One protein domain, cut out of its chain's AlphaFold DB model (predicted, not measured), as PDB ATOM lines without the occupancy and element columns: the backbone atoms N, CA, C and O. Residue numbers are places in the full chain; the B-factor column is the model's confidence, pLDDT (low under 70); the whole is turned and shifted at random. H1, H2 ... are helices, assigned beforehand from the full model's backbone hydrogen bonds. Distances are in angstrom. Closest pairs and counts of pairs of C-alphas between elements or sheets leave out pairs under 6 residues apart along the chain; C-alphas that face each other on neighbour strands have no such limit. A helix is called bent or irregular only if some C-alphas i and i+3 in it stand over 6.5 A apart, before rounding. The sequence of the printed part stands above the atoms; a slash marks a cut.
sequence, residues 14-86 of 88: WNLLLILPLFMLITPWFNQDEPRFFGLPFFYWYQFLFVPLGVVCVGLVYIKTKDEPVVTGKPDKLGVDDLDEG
ATOM      1  N   TRP A  14      46.396 -14.402   0.811       87.69
ATOM      2  CA  TRP A  14      46.410 -15.381  -0.275       87.69
ATOM      3  C   TRP A  14      45.500 -14.989  -1.441       87.69
ATOM      4  O   TRP A  14      45.838 -15.285  -2.585       87.69
ATOM      5  N   ASN A  15      44.417 -14.245  -1.195       86.38
ATOM      6  CA  ASN A  15      43.495 -13.791  -2.240       86.38
ATOM      7  C   ASN A  15      44.180 -12.856  -3.252       86.38
ATOM      8  O   ASN A  15      43.698 -12.727  -4.375       86.38
ATOM      9  N   LEU A  16      45.331 -12.261  -2.908       89.62
ATOM     10  CA  LEU A  16      46.144 -11.475  -3.843       89.62
ATOM     11  C   LEU A  16      46.652 -12.313  -5.029       89.62
ATOM     12  O   LEU A  16      46.853 -11.767  -6.111       89.62
ATOM     13  N   LEU A  17      46.787 -13.639  -4.880       91.00
ATOM     14  CA  LEU A  17      47.122 -14.534  -5.997       91.00
ATOM     15  C   LEU A  17      46.065 -14.516  -7.105       91.00
ATOM     16  O   LEU A  17      46.395 -14.805  -8.252       91.00
ATOM     17  N   LEU A  18      44.816 -14.158  -6.791       90.81
ATOM     18  CA  LEU A  18      43.739 -14.055  -7.779       90.81
ATOM     19  C   LEU A  18      43.881 -12.826  -8.678       90.81
ATOM     20  O   LEU A  18      43.259 -12.782  -9.733       90.81
ATOM     21  N   ILE A  19      44.734 -11.862  -8.328       92.50
ATOM     22  CA  ILE A  19      45.069 -10.753  -9.231       92.50
ATOM     23  C   ILE A  19      45.826 -11.291 -10.452       92.50
ATOM     24  O   ILE A  19      45.645 -10.789 -11.558       92.50
ATOM     25  N   LEU A  20      46.613 -12.358 -10.277       92.56
ATOM     26  CA  LEU A  20      47.427 -12.962 -11.327       92.56
ATOM     27  C   LEU A  20      46.592 -13.378 -12.557       92.56
ATOM     28  O   LEU A  20      46.872 -12.860 -13.636       92.56
ATOM     29  N   PRO A  21      45.524 -14.193 -12.439       91.31
ATOM     30  CA  PRO A  21      44.652 -14.488 -13.574       91.31
ATOM     31  C   PRO A  21      43.854 -13.276 -14.079       91.31
ATOM     32  O   PRO A  21      43.455 -13.272 -15.239       91.31
ATOM     33  N   LEU A  22      43.638 -12.233 -13.270       92.19
ATOM     34  CA  LEU A  22      42.948 -11.015 -13.720       92.19
ATOM     35  C   LEU A  22      43.813 -10.139 -14.636       92.19
ATOM     36  O   LEU A  22      43.258  -9.360 -15.409       92.19
ATOM     37  N   PHE A  23      45.144 -10.286 -14.618       91.81
ATOM     38  CA  PHE A  23      46.026  -9.508 -15.495       91.81
ATOM     39  C   PHE A  23      45.709  -9.690 -16.984       91.81
ATOM     40  O   PHE A  23      45.852  -8.727 -17.734       91.81
ATOM     41  N   MET A  24      45.210 -10.853 -17.428       89.44
ATOM     42  CA  MET A  24      44.857 -11.030 -18.848       89.44
ATOM     43  C   MET A  24      43.734 -10.100 -19.320       89.44
ATOM     44  O   MET A  24      43.611  -9.859 -20.518       89.44
ATOM     45  N   LEU A  25      42.914  -9.571 -18.401       90.44
ATOM     46  CA  LEU A  25      41.820  -8.652 -18.729       90.44
ATOM     47  C   LEU A  25      42.320  -7.248 -19.091       90.44
ATOM     48  O   LEU A  25      41.539  -6.417 -19.554       90.44
ATOM     49  N   ILE A  26      43.618  -6.973 -18.919       92.25
ATOM     50  CA  ILE A  26      44.251  -5.733 -19.373       92.25
ATOM     51  C   ILE A  26      44.515  -5.840 -20.881       92.25
ATOM     52  O   ILE A  26      45.651  -5.869 -21.356       92.25
ATOM     53  N   THR A  27      43.429  -5.882 -21.651       87.44
ATOM     54  CA  THR A  27      43.428  -6.022 -23.108       87.44
ATOM     55  C   THR A  27      44.422  -5.110 -23.833       87.44
ATOM     56  O   THR A  27      45.162  -5.633 -24.662       87.44
ATOM     57  N   PRO A  28      44.530  -3.791 -23.554       87.50
ATOM     58  CA  PRO A  28      45.459  -2.940 -24.306       87.50
ATOM     59  C   PRO A  28      46.931  -3.346 -24.155       87.50
ATOM     60  O   PRO A  28      47.743  -2.982 -24.998       87.50
ATOM     61  N   TRP A  29      47.284  -4.110 -23.117       85.31
ATOM     62  CA  TRP A  29      48.653  -4.572 -22.899       85.31
ATOM     63  C   TRP A  29      48.972  -5.853 -23.679       85.31
ATOM     64  O   TRP A  29      50.087  -6.021 -24.168       85.31
ATOM     65  N   PHE A  30      47.982  -6.737 -23.826       85.81
ATOM     66  CA  PHE A  30      48.150  -8.064 -24.426       85.81
ATOM     67  C   PHE A  30      47.572  -8.186 -25.840       85.81
ATOM     68  O   PHE A  30      47.705  -9.240 -26.458       85.81
ATOM     69  N   ASN A  31      46.948  -7.131 -26.375       87.06
ATOM     70  CA  ASN A  31      46.395  -7.088 -27.732       87.06
ATOM     71  C   ASN A  31      47.496  -6.940 -28.796       87.06
ATOM     72  O   ASN A  31      47.525  -5.976 -29.562       87.06
ATOM     73  N   GLN A  32      48.439  -7.875 -28.801       89.69
ATOM     74  CA  GLN A  32      49.474  -7.983 -29.818       89.69
ATOM     75  C   GLN A  32      49.168  -9.167 -30.735       89.69
ATOM     76  O   GLN A  32      48.580 -10.167 -30.314       89.69
ATOM     77  N   ASP A  33      49.549  -9.031 -32.002       90.06
ATOM     78  CA  ASP A  33      49.380 -10.089 -32.998       90.06
ATOM     79  C   ASP A  33      50.535 -11.099 -32.950       90.06
ATOM     80  O   ASP A  33      50.319 -12.310 -32.997       90.06
ATOM     81  N   GLU A  34      51.760 -10.606 -32.784       92.31
ATOM     82  CA  GLU A  34      52.975 -11.412 -32.734       92.31
ATOM     83  C   GLU A  34      53.464 -11.613 -31.286       92.31
ATOM     84  O   GLU A  34      53.294 -10.722 -30.453       92.31
ATOM     85  N   PRO A  35      54.093 -12.760 -30.963       92.44
ATOM     86  CA  PRO A  35      54.371 -13.891 -31.844       92.44
ATOM     87  C   PRO A  35      53.139 -14.772 -32.076       92.44
ATOM     88  O   PRO A  35      52.361 -15.063 -31.161       92.44
ATOM     89  N   ARG A  36      53.002 -15.257 -33.311       93.38
ATOM     90  CA  ARG A  36      51.963 -16.226 -33.662       93.38
ATOM     91  C   ARG A  36      52.404 -17.638 -33.295       93.38
ATOM     92  O   ARG A  36      53.514 -18.049 -33.628       93.38
ATOM     93  N   PHE A  37      51.517 -18.407 -32.674       94.31
ATOM     94  CA  PHE A  37      51.752 -19.809 -32.327       94.31
ATOM     95  C   PHE A  37      50.758 -20.692 -33.082       94.31
ATOM     96  O   PHE A  37      49.553 -20.522 -32.932       94.31
ATOM     97  N   PHE A  38      51.239 -21.588 -33.952       93.31
ATOM     98  CA  PHE A  38      50.387 -22.362 -34.877       93.31
ATOM     99  C   PHE A  38      49.398 -21.499 -35.693       93.31
ATOM    100  O   PHE A  38      48.283 -21.915 -35.989       93.31
ATOM    101  N   GLY A  39      49.792 -20.269 -36.042       91.00
ATOM    102  CA  GLY A  39      48.929 -19.317 -36.750       91.00
ATOM    103  C   GLY A  39      47.931 -18.563 -35.862       91.00
ATOM    104  O   GLY A  39      47.265 -17.660 -36.365       91.00
ATOM    105  N   LEU A  40      47.857 -18.864 -34.559       93.38
ATOM    106  CA  LEU A  40      47.072 -18.101 -33.587       93.38
ATOM    107  C   LEU A  40      47.842 -16.850 -33.135       93.38
ATOM    108  O   LEU A  40      48.995 -16.989 -32.719       93.38
ATOM    109  N   PRO A  41      47.225 -15.656 -33.165       94.00
ATOM    110  CA  PRO A  41      47.824 -14.439 -32.620       94.00
ATOM    111  C   PRO A  41      48.123 -14.533 -31.119       94.00
ATOM    112  O   PRO A  41      47.439 -15.265 -30.393       94.00
ATOM    113  N   PHE A  42      49.104 -13.749 -30.657       93.38
ATOM    114  CA  PHE A  42      49.557 -13.709 -29.259       93.38
ATOM    115  C   PHE A  42      48.420 -13.599 -28.244       93.38
ATOM    116  O   PHE A  42      48.323 -14.422 -27.331       93.38
ATOM    117  N   PHE A  43      47.517 -12.645 -28.459       91.75
ATOM    118  CA  PHE A  43      46.385 -12.400 -27.569       91.75
ATOM    119  C   PHE A  43      45.558 -13.657 -27.258       91.75
ATOM    120  O   PHE A  43      45.144 -13.859 -26.118       91.75
ATOM    121  N   TYR A  44      45.339 -14.527 -28.248       91.38
ATOM    122  CA  TYR A  44      44.477 -15.696 -28.087       91.38
ATOM    123  C   TYR A  44      45.183 -16.847 -27.383       91.38
ATOM    124  O   TYR A  44      44.641 -17.413 -26.433       91.38
ATOM    125  N   TRP A  45      46.388 -17.215 -27.826       93.81
ATOM    126  CA  TRP A  45      47.073 -18.358 -27.216       93.81
ATOM    127  C   TRP A  45      47.516 -18.053 -25.784       93.81
ATOM    128  O   TRP A  45      47.499 -18.943 -24.932       93.81
ATOM    129  N   TYR A  46      47.826 -16.792 -25.484       93.12
ATOM    130  CA  TYR A  46      48.152 -16.358 -24.132       93.12
ATOM    131  C   TYR A  46      46.973 -16.535 -23.160       93.12
ATOM    132  O   TYR A  46      47.173 -17.023 -22.049       93.12
ATOM    133  N   GLN A  47      45.733 -16.245 -23.579       92.56
ATOM    134  CA  GLN A  47      44.539 -16.496 -22.752       92.56
ATOM    135  C   GLN A  47      44.382 -17.975 -22.385       92.56
ATOM    136  O   GLN A  47      44.001 -18.298 -21.261       92.56
ATOM    137  N   PHE A  48      44.726 -18.891 -23.296       94.00
ATOM    138  CA  PHE A  48      44.693 -20.321 -22.991       94.00
ATOM    139  C   PHE A  48      45.704 -20.718 -21.914       94.00
ATOM    140  O   PHE A  48      45.389 -21.587 -21.107       94.00
ATOM    141  N   LEU A  49      46.871 -20.067 -21.834       94.25
ATOM    142  CA  LEU A  49      47.811 -20.272 -20.720       94.25
ATOM    143  C   LEU A  49      47.261 -19.753 -19.386       94.25
ATOM    144  O   LEU A  49      47.611 -20.273 -18.325       94.25
ATOM    145  N   PHE A  50      46.373 -18.760 -19.429       94.38
ATOM    146  CA  PHE A  50      45.752 -18.195 -18.235       94.38
ATOM    147  C   PHE A  50      44.685 -19.096 -17.616       94.38
ATOM    148  O   PHE A  50      44.416 -18.979 -16.423       94.38
ATOM    149  N   VAL A  51      44.127 -20.043 -18.374       94.62
ATOM    150  CA  VAL A  51      43.179 -21.036 -17.847       94.62
ATOM    151  C   VAL A  51      43.825 -21.930 -16.776       94.62
ATOM    152  O   VAL A  51      43.361 -21.895 -15.634       94.62
ATOM    153  N   PRO A  52      44.898 -22.702 -17.057       96.75
ATOM    154  CA  PRO A  52      45.543 -23.520 -16.033       96.75
ATOM    155  C   PRO A  52      46.160 -22.663 -14.926       96.75
ATOM    156  O   PRO A  52      46.105 -23.048 -13.761       96.75
ATOM    157  N   LEU A  53      46.682 -21.479 -15.257       96.06
ATOM    158  CA  LEU A  53      47.186 -20.519 -14.276       96.06
ATOM    159  C   LEU A  53      46.097 -20.109 -13.276       96.06
ATOM    160  O   LEU A  53      46.319 -20.163 -12.069       96.06
ATOM    161  N   GLY A  54      44.900 -19.772 -13.763       95.38
ATOM    162  CA  GLY A  54      43.745 -19.444 -12.934       95.38
ATOM    163  C   GLY A  54      43.307 -20.611 -12.053       95.38
ATOM    164  O   GLY A  54      43.077 -20.412 -10.861       95.38
ATOM    165  N   VAL A  55      43.271 -21.833 -12.598       96.38
ATOM    166  CA  VAL A  55      42.961 -23.049 -11.823       96.38
ATOM    167  C   VAL A  55      43.970 -23.255 -10.692       96.38
ATOM    168  O   VAL A  55      43.569 -23.511  -9.557       96.38
ATOM    169  N   VAL A  56      45.269 -23.093 -10.965       96.94
ATOM    170  CA  VAL A  56      46.324 -23.201  -9.946       96.94
ATOM    171  C   VAL A  56      46.175 -22.110  -8.886       96.94
ATOM    172  O   VAL A  56      46.209 -22.419  -7.697       96.94
ATOM    173  N   CYS A  57      45.955 -20.856  -9.285       95.62
ATOM    174  CA  CYS A  57      45.746 -19.747  -8.353       95.62
ATOM    175  C   CYS A  57      44.545 -20.000  -7.432       95.62
ATOM    176  O   CYS A  57      44.689 -19.916  -6.212       95.62
ATOM    177  N   VAL A  58      43.384 -20.362  -7.986       93.94
ATOM    178  CA  VAL A  58      42.175 -20.664  -7.201       93.94
ATOM    179  C   VAL A  58      42.397 -21.876  -6.299       93.94
ATOM    180  O   VAL A  58      42.054 -21.821  -5.120       93.94
ATOM    181  N   GLY A  59      43.016 -22.941  -6.808       94.56
ATOM    182  CA  GLY A  59      43.328 -24.134  -6.022       94.56
ATOM    183  C   GLY A  59      44.244 -23.831  -4.834       94.56
ATOM    184  O   GLY A  59      43.971 -24.271  -3.718       94.56
ATOM    185  N   LEU A  60      45.289 -23.025  -5.039       93.38
ATOM    186  CA  LEU A  60      46.190 -22.591  -3.968       93.38
ATOM    187  C   LEU A  60      45.473 -21.728  -2.929       93.38
ATOM    188  O   LEU A  60      45.637 -21.967  -1.734       93.38
ATOM    189  N   VAL A  61      44.663 -20.762  -3.367       91.94
ATOM    190  CA  VAL A  61      43.865 -19.924  -2.458       91.94
ATOM    191  C   VAL A  61      42.916 -20.782  -1.640       91.94
ATOM    192  O   VAL A  61      42.877 -20.648  -0.420       91.94
ATOM    193  N   TYR A  62      42.214 -21.716  -2.279       90.06
ATOM    194  CA  TYR A  62      41.305 -22.626  -1.597       90.06
ATOM    195  C   TYR A  62      42.038 -23.458  -0.540       90.06
ATOM    196  O   TYR A  62      41.652 -23.448   0.623       90.06
ATOM    197  N   ILE A  63      43.151 -24.104  -0.902       90.56
ATOM    198  CA  ILE A  63      43.943 -24.912   0.037       90.56
ATOM    199  C   ILE A  63      44.441 -24.080   1.224       90.56
ATOM    200  O   ILE A  63      44.528 -24.603   2.330       90.56
ATOM    201  N   LYS A  64      44.774 -22.804   1.006       89.50
ATOM    202  CA  LYS A  64      45.312 -21.914   2.042       89.50
ATOM    203  C   LYS A  64      44.254 -21.258   2.924       89.50
ATOM    204  O   LYS A  64      44.592 -20.850   4.027       89.50
ATOM    205  N   THR A  65      43.017 -21.142   2.447       86.12
ATOM    206  CA  THR A  65      41.936 -20.421   3.147       86.12
ATOM    207  C   THR A  65      40.829 -21.332   3.677       86.12
ATOM    208  O   THR A  65      40.057 -20.900   4.528       86.12
ATOM    209  N   LYS A  66      40.759 -22.597   3.237       81.25
ATOM    210  CA  LYS A  66      39.708 -23.552   3.634       81.25
ATOM    211  C   LYS A  66      39.602 -23.812   5.143       81.25
ATOM    212  O   LYS A  66      38.531 -24.188   5.592       81.25
ATOM    213  N   ASP A  67      40.691 -23.638   5.895       76.94
ATOM    214  CA  ASP A  67      40.753 -23.969   7.327       76.94
ATOM    215  C   ASP A  67      40.417 -22.765   8.225       76.94
ATOM    216  O   ASP A  67      40.377 -22.882   9.451       76.94
ATOM    217  N   GLU A  68      40.193 -21.586   7.642       70.56
ATOM    218  CA  GLU A  68      39.801 -20.419   8.416       70.56
ATOM    219  C   GLU A  68      38.275 -20.442   8.680       70.56
ATOM    220  O   GLU A  68      37.492 -20.463   7.717       70.56
ATOM    221  N   PRO A  69      37.825 -20.346   9.944       64.38
ATOM    222  CA  PRO A  69      36.404 -20.374  10.289       64.38
ATOM    223  C   PRO A  69      35.660 -19.158   9.717       64.38
ATOM    224  O   PRO A  69      36.154 -18.032   9.751       64.38
ATOM    225  N   VAL A  70      34.451 -19.382   9.190       64.81
ATOM    226  CA  VAL A  70      33.602 -18.322   8.601       64.81
ATOM    227  C   VAL A  70      33.099 -17.338   9.669       64.81
ATOM    228  O   VAL A  70      32.861 -16.169   9.367       64.81
ATOM    229  N   VAL A  71      32.957 -17.798  10.917       67.44
ATOM    230  CA  VAL A  71      32.462 -17.015  12.055       67.44
ATOM    231  C   VAL A  71      33.531 -16.952  13.144       67.44
ATOM    232  O   VAL A  71      33.895 -17.963  13.739       67.44
ATOM    233  N   THR A  72      34.009 -15.747  13.448       63.50
ATOM    234  CA  THR A  72      34.927 -15.513  14.566       63.50
ATOM    235  C   THR A  72      34.181 -15.727  15.889       63.50
ATOM    236  O   THR A  72      33.282 -14.960  16.219       63.50
ATOM    237  N   GLY A  73      34.538 -16.766  16.652       64.50
ATOM    238  CA  GLY A  73      34.012 -17.000  18.009       64.50
ATOM    239  C   GLY A  73      32.948 -18.097  18.162       64.50
ATOM    240  O   GLY A  73      32.510 -18.334  19.286       64.50
ATOM    241  N   LYS A  74      32.567 -18.808  17.091       62.47
ATOM    242  CA  LYS A  74      31.768 -20.048  17.171       62.47
ATOM    243  C   LYS A  74      32.533 -21.225  16.546       62.47
ATOM    244  O   LYS A  74      33.328 -21.007  15.632       62.47
ATOM    245  N   PRO A  75      32.337 -22.465  17.031       62.16
ATOM    246  CA  PRO A  75      32.930 -23.645  16.409       62.16
ATOM    247  C   PRO A  75      32.401 -23.821  14.978       62.16
ATOM    248  O   PRO A  75      31.208 -23.679  14.737       62.16
ATOM    249  N   ASP A  76      33.281 -24.201  14.045       64.06
ATOM    250  CA  ASP A  76      32.996 -24.429  12.608       64.06
ATOM    251  C   ASP A  76      32.029 -25.608  12.337       64.06
ATOM    252  O   ASP A  76      31.712 -25.959  11.205       64.06
ATOM    253  N   LYS A  77      31.532 -26.229  13.412       67.06
ATOM    254  CA  LYS A  77      30.484 -27.249  13.428       67.06
ATOM    255  C   LYS A  77      29.205 -26.647  14.001       67.06
ATOM    256  O   LYS A  77      28.760 -27.056  15.070       67.06
ATOM    257  N   LEU A  78      28.660 -25.645  13.321       67.25
ATOM    258  CA  LEU A  78      27.306 -25.174  13.608       67.25
ATOM    259  C   LEU A  78      26.346 -26.350  13.375       67.25
ATOM    260  O   LEU A  78      26.413 -27.008  12.332       67.25
ATOM    261  N   GLY A  79      25.516 -26.665  14.372       70.19
ATOM    262  CA  GLY A  79      24.473 -27.677  14.225       70.19
ATOM    263  C   GLY A  79      23.428 -27.215  13.211       70.19
ATOM    264  O   GLY A  79      23.327 -26.027  12.915       70.19
ATOM    265  N   VAL A  80      22.624 -28.141  12.681       68.94
ATOM    266  CA  VAL A  80      21.489 -27.775  11.809       68.94
ATOM    267  C   VAL A  80      20.572 -26.767  12.515       68.94
ATOM    268  O   VAL A  80      20.115 -25.819  11.887       68.94
ATOM    269  N   ASP A  81      20.419 -26.908  13.834       68.69
ATOM    270  CA  ASP A  81      19.650 -25.994  14.679       68.69
ATOM    271  C   ASP A  81      20.243 -24.566  14.710       68.69
ATOM    272  O   ASP A  81      19.499 -23.592  14.681       68.69
ATOM    273  N   ASP A  82      21.575 -24.405  14.668       66.88
ATOM    274  CA  ASP A  82      22.221 -23.082  14.603       66.88
ATOM    275  C   ASP A  82      22.054 -22.398  13.228       66.88
ATOM    276  O   ASP A  82      22.182 -21.174  13.124       66.88
ATOM    277  N   LEU A  83      21.840 -23.176  12.157       68.88
ATOM    278  CA  LEU A  83      21.622 -22.664  10.797       68.88
ATOM    279  C   LEU A  83      20.170 -22.205  10.592       68.88
ATOM    280  O   LEU A  83      19.941 -21.256   9.838       68.88
ATOM    281  N   ASP A  84      19.218 -22.857  11.268       66.06
ATOM    282  CA  ASP A  84      17.787 -22.518  11.246       66.06
ATOM    283  C   ASP A  84      17.465 -21.297  12.135       66.06
ATOM    284  O   ASP A  84      16.564 -20.517  11.836       66.06
ATOM    285  N   GLU A  85      18.285 -21.030  13.161       64.69
ATOM    286  CA  GLU A  85      18.245 -19.789  13.958       64.69
ATOM    287  C   GLU A  85      18.756 -18.537  13.211       64.69
ATOM    288  O   GLU A  85      18.896 -17.454  13.793       64.69
ATOM    289  N   GLY A  86      19.018 -18.641  11.904       52.44
ATOM    290  CA  GLY A  86      19.304 -17.503  11.040       52.44
ATOM    291  C   GLY A  86      18.190 -16.451  11.094       52.44
ATOM    292  O   GLY A  86      17.224 -16.542  10.347       52.44
TER     293      GLY A  86
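What this domain is: This is residues 14 to 86 of the 88 residues of an uncharacterized protein of Lentzea albidocapillata (UniProt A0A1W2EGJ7). Two helices of unequal length, H1 and H3, lie side by side and run opposite ways, joined at one side of the pair through the short H2 and a loop, residues 31 to 41. Beyond the other end of H3 a thin tail runs on, adding to the length; its residues 70 to 75 and 78 to 86 stick out, the latter holding the short H4. The printed part has 73 residues with four named helices, in the order H1, H2, H3, H4, and no named strand; the class is all helix. The whole is extended, with a radius of gyration of the C-alphas of 19.9 A, and spans 59 by 21 by 21 A.

How they stand to each other: H1, residues 14 to 25, touches H3, residues 42 to 65, at a shallow tilt of 13 degrees, and they run opposite ways. Their closest C-alphas, those of Pro 21 and Gly 54, are 5.1 A apart. H2, residues 27 to 30, is close to H1 but not clearly touching, with the closest C-alphas, Met 24 and Phe 30, 7.1 A apart. H2 is also close to H3 but not clearly touching; there the closest C-alphas are those of Phe 30 and Phe 43, at 5.6 A. H4, residues 80 to 84, is apart from H1, H2 and H3. Every O i to N i+4 pair is within hydrogen-bond range in H4, against 18 of 20 in H3 and 1 of 8 in H1, where 7 of 9 O i to N i+3 pairs are within range; H2 is too short for an O i to N i+4 pair.

Where its parts are: H1 begins at C-alpha 14, at (46.410, -15.381, -0.275), and is 20.2 A long from first to last C-alpha. It is neither bent nor irregular, but only just: C-alphas 21 and 24 are 6.3 A apart. H2 measures 5.3 A. H3 begins at C-alpha 42, at (49.557, -13.709, -29.259), and is 34.0 A long. It has a kink of 31 degrees near residue 49 and is neither bent nor irregular, but only just: C-alphas 49 and 52 are 6.1 A apart. H4 measures 6.5 A and ends at C-alpha 84, at (17.787, -22.518, 11.246).

The domain as a whole: The two C-alphas farthest apart, those of Glu 34 and Asp 81, are 59.8 A apart. The printed part has no cut. The link from H1 to H2 is tight, while those from H2 to H3, 11 residues, and from H3 to H4, 14 residues, are long. Residues 70 to 75 and 78 to 86 stand free. The mean pLDDT of the printed part is 84.6; residues 69 to 78 and 80 to 86 are under 70.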